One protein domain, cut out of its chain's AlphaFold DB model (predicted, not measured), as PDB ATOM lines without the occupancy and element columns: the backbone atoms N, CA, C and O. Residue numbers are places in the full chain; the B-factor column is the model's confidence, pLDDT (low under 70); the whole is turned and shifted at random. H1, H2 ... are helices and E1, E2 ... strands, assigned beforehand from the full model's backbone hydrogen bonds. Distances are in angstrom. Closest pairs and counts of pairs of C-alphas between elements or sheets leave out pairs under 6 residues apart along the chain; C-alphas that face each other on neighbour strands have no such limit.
ATOM      1  N   ASP A   2      26.877  10.675  41.629       82.19
ATOM      2  CA  ASP A   2      25.541  10.374  41.083       82.19
ATOM      3  C   ASP A   2      25.557   9.771  39.671       82.19
ATOM      4  O   ASP A   2      24.502   9.449  39.150       82.19
ATOM      5  N   GLY A   3      26.725   9.601  39.048       84.50
ATOM      6  CA  GLY A   3      26.855   9.036  37.702       84.50
ATOM      7  C   GLY A   3      26.763  10.042  36.556       84.50
ATOM      8  O   GLY A   3      27.004   9.649  35.412       84.50
ATOM      9  N   GLU A   4      26.484  11.315  36.836       88.44
ATOM     10  CA  GLU A   4      26.424  12.384  35.835       88.44
ATOM     11  C   GLU A   4      27.378  13.528  36.161       88.44
ATOM     12  O   GLU A   4      28.258  13.853  35.356       88.44
ATOM     13  N   TYR A   5      27.227  14.122  37.342       85.25
ATOM     14  CA  TYR A   5      28.057  15.232  37.777       85.25
ATOM     15  C   TYR A   5      29.506  14.768  37.964       85.25
ATOM     16  O   TYR A   5      29.759  13.754  38.612       85.25
ATOM     17  N   LEU A   6      30.448  15.504  37.361       82.75
ATOM     18  CA  LEU A   6      31.889  15.198  37.349       82.75
ATOM     19  C   LEU A   6      32.244  13.797  36.813       82.75
ATOM     20  O   LEU A   6      33.312  13.265  37.096       82.75
ATOM     21  N   SER A   7      31.375  13.180  36.005       88.94
ATOM     22  CA  SER A   7      31.667  11.857  35.450       88.94
ATOM     23  C   SER A   7      32.743  11.915  34.360       88.94
ATOM     24  O   SER A   7      32.515  12.456  33.277       88.94
ATOM     25  N   ASN A   8      33.860  11.222  34.590       90.50
ATOM     26  CA  ASN A   8      34.942  11.069  33.609       90.50
ATOM     27  C   ASN A   8      34.558  10.213  32.387       90.50
ATOM     28  O   ASN A   8      35.248  10.236  31.371       90.50
ATOM     29  N   THR A   9      33.454   9.456  32.451       93.38
ATOM     30  CA  THR A   9      33.074   8.487  31.404       93.38
ATOM     31  C   THR A   9      31.734   8.768  30.735       93.38
ATOM     32  O   THR A   9      31.454   8.184  29.690       93.38
ATOM     33  N   LEU A  10      30.894   9.666  31.271       93.81
ATOM     34  CA  LEU A  10      29.565   9.924  30.694       93.81
ATOM     35  C   LEU A  10      29.651  10.414  29.246       93.81
ATOM     36  O   LEU A  10      28.879   9.976  28.391       93.81
ATOM     37  N   ARG A  11      30.597  11.312  28.955       93.44
ATOM     38  CA  ARG A  11      30.806  11.811  27.594       93.44
ATOM     39  C   ARG A  11      31.196  10.679  26.639       93.44
ATOM     40  O   ARG A  11      30.631  10.589  25.553       93.44
ATOM     41  N   LEU A  12      32.096   9.791  27.069       93.81
ATOM     42  CA  LEU A  12      32.516   8.623  26.289       93.81
ATOM     43  C   LEU A  12      31.325   7.693  26.004       93.81
ATOM     44  O   LEU A  12      31.155   7.223  24.883       93.81
ATOM     45  N   GLU A  13      30.448   7.473  26.987       95.12
ATOM     46  CA  GLU A  13      29.249   6.636  26.827       95.12
ATOM     47  C   GLU A  13      28.260   7.233  25.816       95.12
ATOM     48  O   GLU A  13      27.694   6.522  24.980       95.12
ATOM     49  N   ARG A  14      28.045   8.552  25.884       93.94
ATOM     50  CA  ARG A  14      27.065   9.264  25.054       93.94
ATOM     51  C   ARG A  14      27.526   9.466  23.616       93.94
ATOM     52  O   ARG A  14      26.710   9.342  22.708       93.94
ATOM     53  N   GLU A  15      28.794   9.812  23.427       95.94
ATOM     54  CA  GLU A  15      29.322  10.267  22.134       95.94
ATOM     55  C   GLU A  15      30.145   9.195  21.418       95.94
ATOM     56  O   GLU A  15      30.215   9.203  20.193       95.94
ATOM     57  N   GLN A  16      30.760   8.274  22.163       93.81
ATOM     58  CA  GLN A  16      31.735   7.315  21.628       93.81
ATOM     59  C   GLN A  16      31.316   5.857  21.846       93.81
ATOM     60  O   GLN A  16      32.073   4.939  21.548       93.81
ATOM     61  N   GLY A  17      30.099   5.629  22.353       92.94
ATOM     62  CA  GLY A  17      29.560   4.288  22.562       92.94
ATOM     63  C   GLY A  17      30.298   3.486  23.634       92.94
ATOM     64  O   GLY A  17      30.220   2.260  23.614       92.94
ATOM     65  N   TRP A  18      31.005   4.156  24.553       94.38
ATOM     66  CA  TRP A  18      31.714   3.487  25.639       94.38
ATOM     67  C   TRP A  18      30.769   2.606  26.458       94.38
ATOM     68  O   TRP A  18      29.654   2.999  26.806       94.38
ATOM     69  N   THR A  19      31.261   1.421  26.795       93.56
ATOM     70  CA  THR A  19      30.648   0.495  27.744       93.56
ATOM     71  C   THR A  19      31.656   0.200  28.836       93.56
ATOM     72  O   THR A  19      32.853   0.139  28.562       93.56
ATOM     73  N   GLY A  20      31.200  -0.059  30.054       95.44
ATOM     74  CA  GLY A  20      32.127  -0.407  31.119       95.44
ATOM     75  C   GLY A  20      31.438  -0.698  32.434       95.44
ATOM     76  O   GLY A  20      30.300  -1.168  32.458       95.44
ATOM     77  N   LEU A  21      32.158  -0.421  33.517       97.38
ATOM     78  CA  LEU A  21      31.737  -0.653  34.889       97.38
ATOM     79  C   LEU A  21      31.944   0.617  35.718       97.38
ATOM     80  O   LEU A  21      33.019   1.209  35.689       97.38
ATOM     81  N   LEU A  22      30.924   0.993  36.483       96.94
ATOM     82  CA  LEU A  22      30.968   2.043  37.494       96.94
ATOM     83  C   LEU A  22      30.925   1.389  38.880       96.94
ATOM     84  O   LEU A  22      30.028   0.596  39.169       96.94
ATOM     85  N   VAL A  23      31.895   1.703  39.732       95.38
ATOM     86  CA  VAL A  23      32.052   1.115  41.069       95.38
ATOM     87  C   VAL A  23      31.856   2.225  42.095       95.38
ATOM     88  O   VAL A  23      32.598   3.198  42.079       95.38
ATOM     89  N   GLU A  24      30.840   2.108  42.949       92.75
ATOM     90  CA  GLU A  24      30.491   3.132  43.942       92.75
ATOM     91  C   GLU A  24      30.060   2.458  45.256       92.75
ATOM     92  O   GLU A  24      28.963   1.896  45.319       92.75
ATOM     93  N   PRO A  25      30.910   2.464  46.300       91.00
ATOM     94  CA  PRO A  25      30.624   1.790  47.564       91.00
ATOM     95  C   PRO A  25      29.649   2.545  48.471       91.00
ATOM     96  O   PRO A  25      29.039   1.919  49.345       91.00
ATOM     97  N   ASP A  26      29.519   3.869  48.336       87.50
ATOM     98  CA  ASP A  26      28.590   4.632  49.160       87.50
ATOM     99  C   ASP A  26      27.158   4.381  48.681       87.50
ATOM    100  O   ASP A  26      26.780   4.691  47.554       87.50
ATOM    101  N   MET A  27      26.337   3.787  49.546       88.38
ATOM    102  CA  MET A  27      25.002   3.338  49.160       88.38
ATOM    103  C   MET A  27      24.037   4.478  48.833       88.38
ATOM    104  O   MET A  27      23.052   4.237  48.130       88.38
ATOM    105  N   ASP A  28      24.260   5.689  49.339       88.56
ATOM    106  CA  ASP A  28      23.410   6.827  49.006       88.56
ATOM    107  C   ASP A  28      23.813   7.409  47.648       88.56
ATOM    108  O   ASP A  28      22.937   7.616  46.803       88.56
ATOM    109  N   ASN A  29      25.113   7.517  47.368       88.69
ATOM    110  CA  ASN A  29      25.627   7.807  46.029       88.69
ATOM    111  C   ASN A  29      25.193   6.751  45.008       88.69
ATOM    112  O   ASN A  29      24.680   7.093  43.945       88.69
ATOM    113  N   TYR A  30      25.308   5.465  45.341       92.12
ATOM    114  CA  TYR A  30      24.934   4.368  44.455       92.12
ATOM    115  C   TYR A  30      23.447   4.414  44.079       92.12
ATOM    116  O   TYR A  30      23.079   4.214  42.922       92.12
ATOM    117  N   LYS A  31      22.559   4.745  45.028       93.50
ATOM    118  CA  LYS A  31      21.129   4.945  44.724       93.50
ATOM    119  C   LYS A  31      20.899   6.104  43.759       93.50
ATOM    120  O   LYS A  31      19.953   6.040  42.978       93.50
ATOM    121  N   GLN A  32      21.705   7.162  43.831       93.38
ATOM    122  CA  GLN A  32      21.639   8.277  42.884       93.38
ATOM    123  C   GLN A  32      22.173   7.849  41.514       93.38
ATOM    124  O   GLN A  32      21.483   8.058  40.519       93.38
ATOM    125  N   LEU A  33      23.299   7.128  41.481       94.50
ATOM    126  CA  LEU A  33      23.854   6.505  40.280       94.50
ATOM    127  C   LEU A  33      22.810   5.680  39.526       94.50
ATOM    128  O   LEU A  33      22.635   5.865  38.325       94.50
ATOM    129  N   LEU A  34      22.038   4.837  40.214       96.12
ATOM    130  CA  LEU A  34      20.992   4.039  39.568       96.12
ATOM    131  C   LEU A  34      19.895   4.883  38.893       96.12
ATOM    132  O   LEU A  34      19.294   4.426  37.924       96.12
ATOM    133  N   LYS A  35      19.629   6.108  39.363       95.62
ATOM    134  CA  LYS A  35      18.597   6.984  38.776       95.62
ATOM    135  C   LYS A  35      19.024   7.601  37.448       95.62
ATOM    136  O   LYS A  35      18.153   7.957  36.657       95.62
ATOM    137  N   THR A  36      20.326   7.703  37.194       92.38
ATOM    138  CA  THR A  36      20.856   8.254  35.933       92.38
ATOM    139  C   THR A  36      20.740   7.280  34.764       92.38
ATOM    140  O   THR A  36      20.858   7.684  33.613       92.38
ATOM    141  N   ASN A  37      20.431   6.002  35.032       93.31
ATOM    142  CA  ASN A  37      20.240   4.966  34.011       93.31
ATOM    143  C   ASN A  37      21.418   4.872  33.022       93.31
ATOM    144  O   ASN A  37      21.220   4.763  31.808       93.31
ATOM    145  N   ARG A  38      22.649   4.916  33.549       94.88
ATOM    146  CA  ARG A  38      23.872   4.664  32.773       94.88
ATOM    147  C   ARG A  38      23.768   3.336  32.026       94.88
ATOM    148  O   ARG A  38      23.232   2.361  32.551       94.88
ATOM    149  N   LYS A  39      24.307   3.293  30.804       94.56
ATOM    150  CA  LYS A  39      24.372   2.052  30.007       94.56
ATOM    151  C   LYS A  39      25.443   1.086  30.517       94.56
ATOM    152  O   LYS A  39      25.391  -0.101  30.202       94.56
ATOM    153  N   ALA A  40      26.422   1.600  31.254       95.50
ATOM    154  CA  ALA A  40      27.447   0.805  31.908       95.50
ATOM    155  C   ALA A  40      26.888  -0.068  33.038       95.50
ATOM    156  O   ALA A  40      25.894   0.265  33.684       95.50
ATOM    157  N   TRP A  41      27.588  -1.167  33.316       97.19
ATOM    158  CA  TRP A  41      27.372  -1.947  34.525       97.19
ATOM    159  C   TRP A  41      27.657  -1.094  35.757       97.19
ATOM    160  O   TRP A  41      28.498  -0.194  35.729       97.19
ATOM    161  N   THR A  42      26.993  -1.406  36.862       96.88
ATOM    162  CA  THR A  42      27.203  -0.727  38.140       96.88
ATOM    163  C   THR A  42      27.458  -1.751  39.242       96.88
ATOM    164  O   THR A  42      26.938  -2.868  39.204       96.88
ATOM    165  N   SER A  43      28.296  -1.398  40.217       96.50
ATOM    166  CA  SER A  43      28.624  -2.254  41.357       96.50
ATOM    167  C   SER A  43      28.638  -1.448  42.661       96.50
ATOM    168  O   SER A  43      29.393  -0.477  42.745       96.50
ATOM    169  N   PRO A  44      27.862  -1.850  43.690       94.88
ATOM    170  CA  PRO A  44      27.821  -1.187  44.993       94.88
ATOM    171  C   PRO A  44      28.950  -1.683  45.913       94.88
ATOM    172  O   PRO A  44      28.723  -2.065  47.061       94.88
ATOM    173  N   THR A  45      30.161  -1.804  45.374       94.19
ATOM    174  CA  THR A  45      31.332  -2.322  46.097       94.19
ATOM    175  C   THR A  45      32.457  -1.300  46.074       94.19
ATOM    176  O   THR A  45      32.436  -0.371  45.278       94.19
ATOM    177  N   CYS A  46      33.440  -1.464  46.953       93.25
ATOM    178  CA  CYS A  46      34.740  -0.806  46.839       93.25
ATOM    179  C   CYS A  46      35.752  -1.749  46.184       93.25
ATOM    180  O   CYS A  46      35.549  -2.964  46.096       93.25
ATOM    181  N   LEU A  47      36.883  -1.189  45.768       94.25
ATOM    182  CA  LEU A  47      38.046  -1.981  45.394       94.25
ATOM    183  C   LEU A  47      38.795  -2.392  46.665       94.25
ATOM    184  O   LEU A  47      39.110  -1.559  47.511       94.25
ATOM    185  N   ALA A  48      39.047  -3.690  46.823       92.31
ATOM    186  CA  ALA A  48      39.815  -4.193  47.954       92.31
ATOM    187  C   ALA A  48      41.278  -3.753  47.847       92.31
ATOM    188  O   ALA A  48      41.872  -3.768  46.770       92.31
ATOM    189  N   LEU A  49      41.874  -3.440  48.997       92.88
ATOM    190  CA  LEU A  49      43.300  -3.112  49.108       92.88
ATOM    191  C   LEU A  49      44.176  -4.374  49.218       92.88
ATOM    192  O   LEU A  49      45.383  -4.297  49.438       92.88
ATOM    193  N   LYS A  50      43.542  -5.547  49.130       91.25
ATOM    194  CA  LYS A  50      44.118  -6.884  49.269       91.25
ATOM    195  C   LYS A  50      43.571  -7.782  48.166       91.25
ATOM    196  O   LYS A  50      42.589  -7.452  47.504       91.25
ATOM    197  N   ASP A  51      44.178  -8.945  47.998       89.75
ATOM    198  CA  ASP A  51      43.785  -9.958  47.017       89.75
ATOM    199  C   ASP A  51      42.580 -10.818  47.448       89.75
ATOM    200  O   ASP A  51      42.227 -11.779  46.766       89.75
ATOM    201  N   TYR A  52      41.897 -10.452  48.539       93.00
ATOM    202  CA  TYR A  52      40.689 -11.114  49.027       93.00
ATOM    203  C   TYR A  52      39.587 -10.109  49.421       93.00
ATOM    204  O   TYR A  52      39.896  -8.965  49.759       93.00
ATOM    205  N   PRO A  53      38.300 -10.513  49.388       94.56
ATOM    206  CA  PRO A  53      37.192  -9.646  49.785       94.56
ATOM    207  C   PRO A  53      37.217  -9.283  51.271       94.56
ATOM    208  O   PRO A  53      37.512 -10.128  52.119       94.56
ATOM    209  N   GLU A  54      36.826  -8.056  51.601       91.69
ATOM    210  CA  GLU A  54      36.676  -7.613  52.986       91.69
ATOM    211  C   GLU A  54      35.502  -6.648  53.150       91.69
ATOM    212  O   GLU A  54      35.120  -5.932  52.229       91.69
ATOM    213  N   THR A  55      34.919  -6.621  54.347       89.19
ATOM    214  CA  THR A  55      33.916  -5.619  54.713       89.19
ATOM    215  C   THR A  55      34.597  -4.504  55.485       89.19
ATOM    216  O   THR A  55      35.176  -4.749  56.546       89.19
ATOM    217  N   VAL A  56      34.503  -3.280  54.977       85.31
ATOM    218  CA  VAL A  56      35.065  -2.094  55.624       85.31
ATOM    219  C   VAL A  56      33.954  -1.260  56.242       85.31
ATOM    220  O   VAL A  56      32.850  -1.158  55.705       85.31
ATOM    221  N   ILE A  57      34.241  -0.666  57.397       78.94
ATOM    222  CA  ILE A  57      33.366   0.346  57.983       78.94
ATOM    223  C   ILE A  57      33.650   1.642  57.237       78.94
ATOM    224  O   ILE A  57      34.784   2.110  57.270       78.94
ATOM    225  N   SER A  58      32.631   2.201  56.593       65.12
ATOM    226  CA  SER A  58      32.677   3.524  55.985       65.12
ATOM    227  C   SER A  58      32.542   4.552  57.113       65.12
ATOM    228  O   SER A  58      31.472   4.659  57.725       65.12
ATOM    229  N   PRO A  59      33.611   5.269  57.499       53.41
ATOM    230  CA  PRO A  59      33.443   6.414  58.375       53.41
ATOM    231  C   PRO A  59      32.674   7.438  57.548       53.41
ATOM    232  O   PRO A  59      33.165   7.812  56.491       53.41
ATOM    233  N   ASN A  60      31.478   7.843  57.996       46.34
ATOM    234  CA  ASN A  60      30.658   8.862  57.329       46.34
ATOM    235  C   ASN A  60      31.554   9.904  56.635       46.34
ATOM    236  O   ASN A  60      32.318  10.598  57.310       46.34
ATOM    237  N   PHE A  61      31.466   9.972  55.304       46.97
ATOM    238  CA  PHE A  61      32.307  10.799  54.427       46.97
ATOM    239  C   PHE A  61      32.159  12.321  54.674       46.97
ATOM    240  O   PHE A  61      32.846  13.124  54.060       46.97
ATOM    241  N   ASP A  62      31.327  12.721  55.640       36.56
ATOM    242  CA  ASP A  62      30.954  14.095  56.005       36.56
ATOM    243  C   ASP A  62      32.013  14.895  56.797       36.56
ATOM    244  O   ASP A  62      31.690  15.904  57.426       36.56
ATOM    245  N   SER A  63      33.287  14.491  56.828       34.00
ATOM    246  CA  SER A  63      34.299  15.312  57.507       34.00
ATOM    247  C   SER A  63      35.669  15.261  56.842       34.00
ATOM    248  O   SER A  63      36.250  14.187  56.698       34.00
ATOM    249  N   THR A  89      24.033   1.393  63.296       57.56
ATOM    250  CA  THR A  89      25.213   0.648  62.847       57.56
ATOM    251  C   THR A  89      25.954   1.513  61.828       57.56
ATOM    252  O   THR A  89      25.295   2.048  60.931       57.56
ATOM    253  N   PRO A  90      27.273   1.716  61.977       64.94
ATOM    254  CA  PRO A  90      28.010   2.538  61.033       64.94
ATOM    255  C   PRO A  90      27.892   1.914  59.635       64.94
ATOM    256  O   PRO A  90      27.871   0.681  59.536       64.94
ATOM    257  N   PRO A  91      27.757   2.726  58.573       73.75
ATOM    258  CA  PRO A  91      27.622   2.196  57.225       73.75
ATOM    259  C   PRO A  91      28.845   1.341  56.882       73.75
ATOM    260  O   PRO A  91      29.973   1.657  57.255       73.75
ATOM    261  N   THR A  92      28.617   0.222  56.201       83.38
ATOM    262  CA  THR A  92      29.671  -0.708  55.781       83.38
ATOM    263  C   THR A  92      29.635  -0.885  54.275       83.38
ATOM    264  O   THR A  92      28.545  -0.984  53.712       83.38
ATOM    265  N   ALA A  93      30.800  -1.019  53.652       87.38
ATOM    266  CA  ALA A  93      30.935  -1.355  52.241       87.38
ATOM    267  C   ALA A  93      31.619  -2.719  52.082       87.38
ATOM    268  O   ALA A  93      32.519  -3.069  52.850       87.38
ATOM    269  N   GLN A  94      31.184  -3.498  51.091       93.50
ATOM    270  CA  GLN A  94      31.912  -4.691  50.659       93.50
ATOM    271  C   GLN A  94      32.983  -4.270  49.663       93.50
ATOM    272  O   GLN A  94      32.651  -3.691  48.629       93.50
ATOM    273  N   CYS A  95      34.242  -4.580  49.947       94.19
ATOM    274  CA  CYS A  95      35.329  -4.398  49.002       94.19
ATOM    275  C   CYS A  95      35.705  -5.736  48.377       94.19
ATOM    276  O   CYS A  95      35.862  -6.741  49.075       94.19
ATOM    277  N   VAL A  96      35.888  -5.748  47.059       96.31
ATOM    278  CA  VAL A  96      36.333  -6.930  46.313       96.31
ATOM    279  C   VAL A  96      37.585  -6.602  45.504       96.31
ATOM    280  O   VAL A  96      37.725  -5.472  45.033       96.31
ATOM    281  N   PRO A  97      38.513  -7.555  45.313       95.44
ATOM    282  CA  PRO A  97      39.651  -7.338  44.427       95.44
ATOM    283  C   PRO A  97      39.172  -6.953  43.025       95.44
ATOM    284  O   PRO A  97      38.213  -7.544  42.524       95.44
ATOM    285  N   ALA A  98      39.867  -6.028  42.355       95.38
ATOM    286  CA  ALA A  98      39.523  -5.621  40.987       95.38
ATOM    287  C   ALA A  98      39.405  -6.833  40.041       95.38
ATOM    288  O   ALA A  98      38.493  -6.904  39.218       95.38
ATOM    289  N   ARG A  99      40.259  -7.850  40.241       95.38
ATOM    290  CA  ARG A  99      40.207  -9.134  39.526       95.38
ATOM    291  C   ARG A  99      38.824  -9.788  39.561       95.38
ATOM    292  O   ARG A  99      38.386 -10.307  38.541       95.38
ATOM    293  N   SER A 100      38.126  -9.749  40.694       96.25
ATOM    294  CA  SER A 100      36.793 -10.346  40.834       96.25
ATOM    295  C   SER A 100      35.764  -9.663  39.934       96.25
ATOM    296  O   SER A 100      34.940 -10.341  39.327       96.25
ATOM    297  N   LEU A 101      35.834  -8.334  39.813       97.31
ATOM    298  CA  LEU A 101      34.941  -7.557  38.950       97.31
ATOM    299  C   LEU A 101      35.215  -7.843  37.470       97.31
ATOM    300  O   LEU A 101      34.284  -8.083  36.704       97.31
ATOM    301  N   PHE A 102      36.488  -7.891  37.078       96.94
ATOM    302  CA  PHE A 102      36.878  -8.215  35.707       96.94
ATOM    303  C   PHE A 102      36.481  -9.632  35.298       96.94
ATOM    304  O   PHE A 102      35.928  -9.824  34.219       96.94
ATOM    305  N   LEU A 103      36.683 -10.617  36.179       95.94
ATOM    306  CA  LEU A 103      36.244 -11.992  35.942       95.94
ATOM    307  C   LEU A 103      34.722 -12.087  35.800       95.94
ATOM    308  O   LEU A 103      34.241 -12.779  34.906       95.94
ATOM    309  N   ALA A 104      33.964 -11.371  36.636       96.56
ATOM    310  CA  ALA A 104      32.503 -11.356  36.560       96.56
ATOM    311  C   ALA A 104      31.982 -10.782  35.231       96.56
ATOM    312  O   ALA A 104      30.953 -11.231  34.732       96.56
ATOM    313  N   LEU A 105      32.704  -9.820  34.649       96.38
ATOM    314  CA  LEU A 105      32.372  -9.215  33.356       96.38
ATOM    315  C   LEU A 105      33.055  -9.898  32.162       96.38
ATOM    316  O   LEU A 105      32.817  -9.495  31.026       96.38
ATOM    317  N   ASN A 106      33.882 -10.920  32.401       96.81
ATOM    318  CA  ASN A 106      34.723 -11.562  31.390       96.81
ATOM    319  C   ASN A 106      35.597 -10.553  30.609       96.81
ATOM    320  O   ASN A 106      35.681 -10.592  29.381       96.81
ATOM    321  N   VAL A 107      36.230  -9.631  31.338       96.12
ATOM    322  CA  VAL A 107      37.089  -8.565  30.804       96.12
ATOM    323  C   VAL A 107      38.554  -8.866  31.128       96.12
ATOM    324  O   VAL A 107      38.905  -9.072  32.285       96.12
ATOM    325  N   SER A 108      39.421  -8.848  30.116       97.25
ATOM    326  CA  SER A 108      40.888  -8.959  30.255       97.25
ATOM    327  C   SER A 108      41.642  -7.734  29.717       97.25
ATOM    328  O   SER A 108      42.872  -7.658  29.773       97.25
ATOM    329  N   HIS A 109      40.910  -6.753  29.195       97.81
ATOM    330  CA  HIS A 109      41.454  -5.522  28.641       97.81
ATOM    331  C   HIS A 109      40.530  -4.345  28.954       97.81
ATOM    332  O   HIS A 109      39.314  -4.469  28.828       97.81
ATOM    333  N   VAL A 110      41.110  -3.220  29.357       97.69
ATOM    334  CA  VAL A 110      40.401  -1.978  29.671       97.69
ATOM    335  C   VAL A 110      41.051  -0.835  28.900       97.69
ATOM    336  O   VAL A 110      42.215  -0.521  29.128       97.69
TER     337      VAL A 110
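What this domain is: This is residues 2 to 63 and 89 to 110 of the 251 residues of an uncharacterized protein of Hyalella azteca (UniProt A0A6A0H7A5). Two small sheets stand one after the other along the long axis: the parallel pair E1 and E2 lies near the middle, and the three-strand sheet of E3, E5 and E4 lies toward one end, with the short helix H1 toward the other end. H2 is over one face of the pair, and H3 is across from it, apart from both strands. The printed part has 84 residues with three named helices and five named strands, in the order H1 E1 H2 E2 E3 E4 E5 H3; under half of the residues are in named elements, and the class is mixed, helices and strands. The larger sheet has the order E3, E5, E4 and is mixed. The whole is only just compact, close to loose, with a radius of gyration of the C-alphas of 13.8 A and spans of 41 by 30 by 18 A.

How they stand to each other: H1, residues 10 to 15, is apart from H2, residues 27 to 35, and from H3, residues 98 to 105. E1, residues 21 to 23, and E2, residues 41 to 43, are parallel neighbours at 20 degrees, with N 22 and O 41 at 2.8 A. E1, H2 and E2 form a strand-helix-strand unit, two parallel neighbour strands with a helix between them along the chain, and its crossover is right-handed. The closest C-alphas of H2 and E2 are those of Leu 34 and Thr 42, 8.0 A apart. E2 runs on into E3, residues 45 to 47, across a break of 1 residue at 86 degrees. E5, residues 92 to 96, is the inner strand of its sheet. It is parallel to E3 at 54 degrees, with N 46 and O 94 at 2.9 A. It is antiparallel to E4, residues 54 to 57, at 152 degrees, with N 95 and O 54 at 2.8 A. H3 only grazes this sheet, with its residues 98 to 101. Every O i to N i+4 pair is within hydrogen-bond range in H1 and H3, and 4 of 5 in H2.

Where its parts are: H1 begins at C-alpha 10, (29.565, 9.924, 30.694). H2 is 12.7 A long from first to last C-alpha, E4 10.0 A, E5 13.1 A and H3 11.1 A. E5 begins at C-alpha 92, (29.671, -0.708, 55.781), and H3 ends at C-alpha 105, (32.372, -9.215, 33.356).

The domain as a whole: The two C-alphas farthest apart are those of Gln 16 and Thr 89, 42.3 A. Residues 64 to 88 are not printed, and C-alphas 63 and 89 are 18.1 A apart across the cut. Of the links that are printed whole, none is long. The mean pLDDT of the printed part is 88.6; residues 58 to 63 and 89 to 90 are under 70.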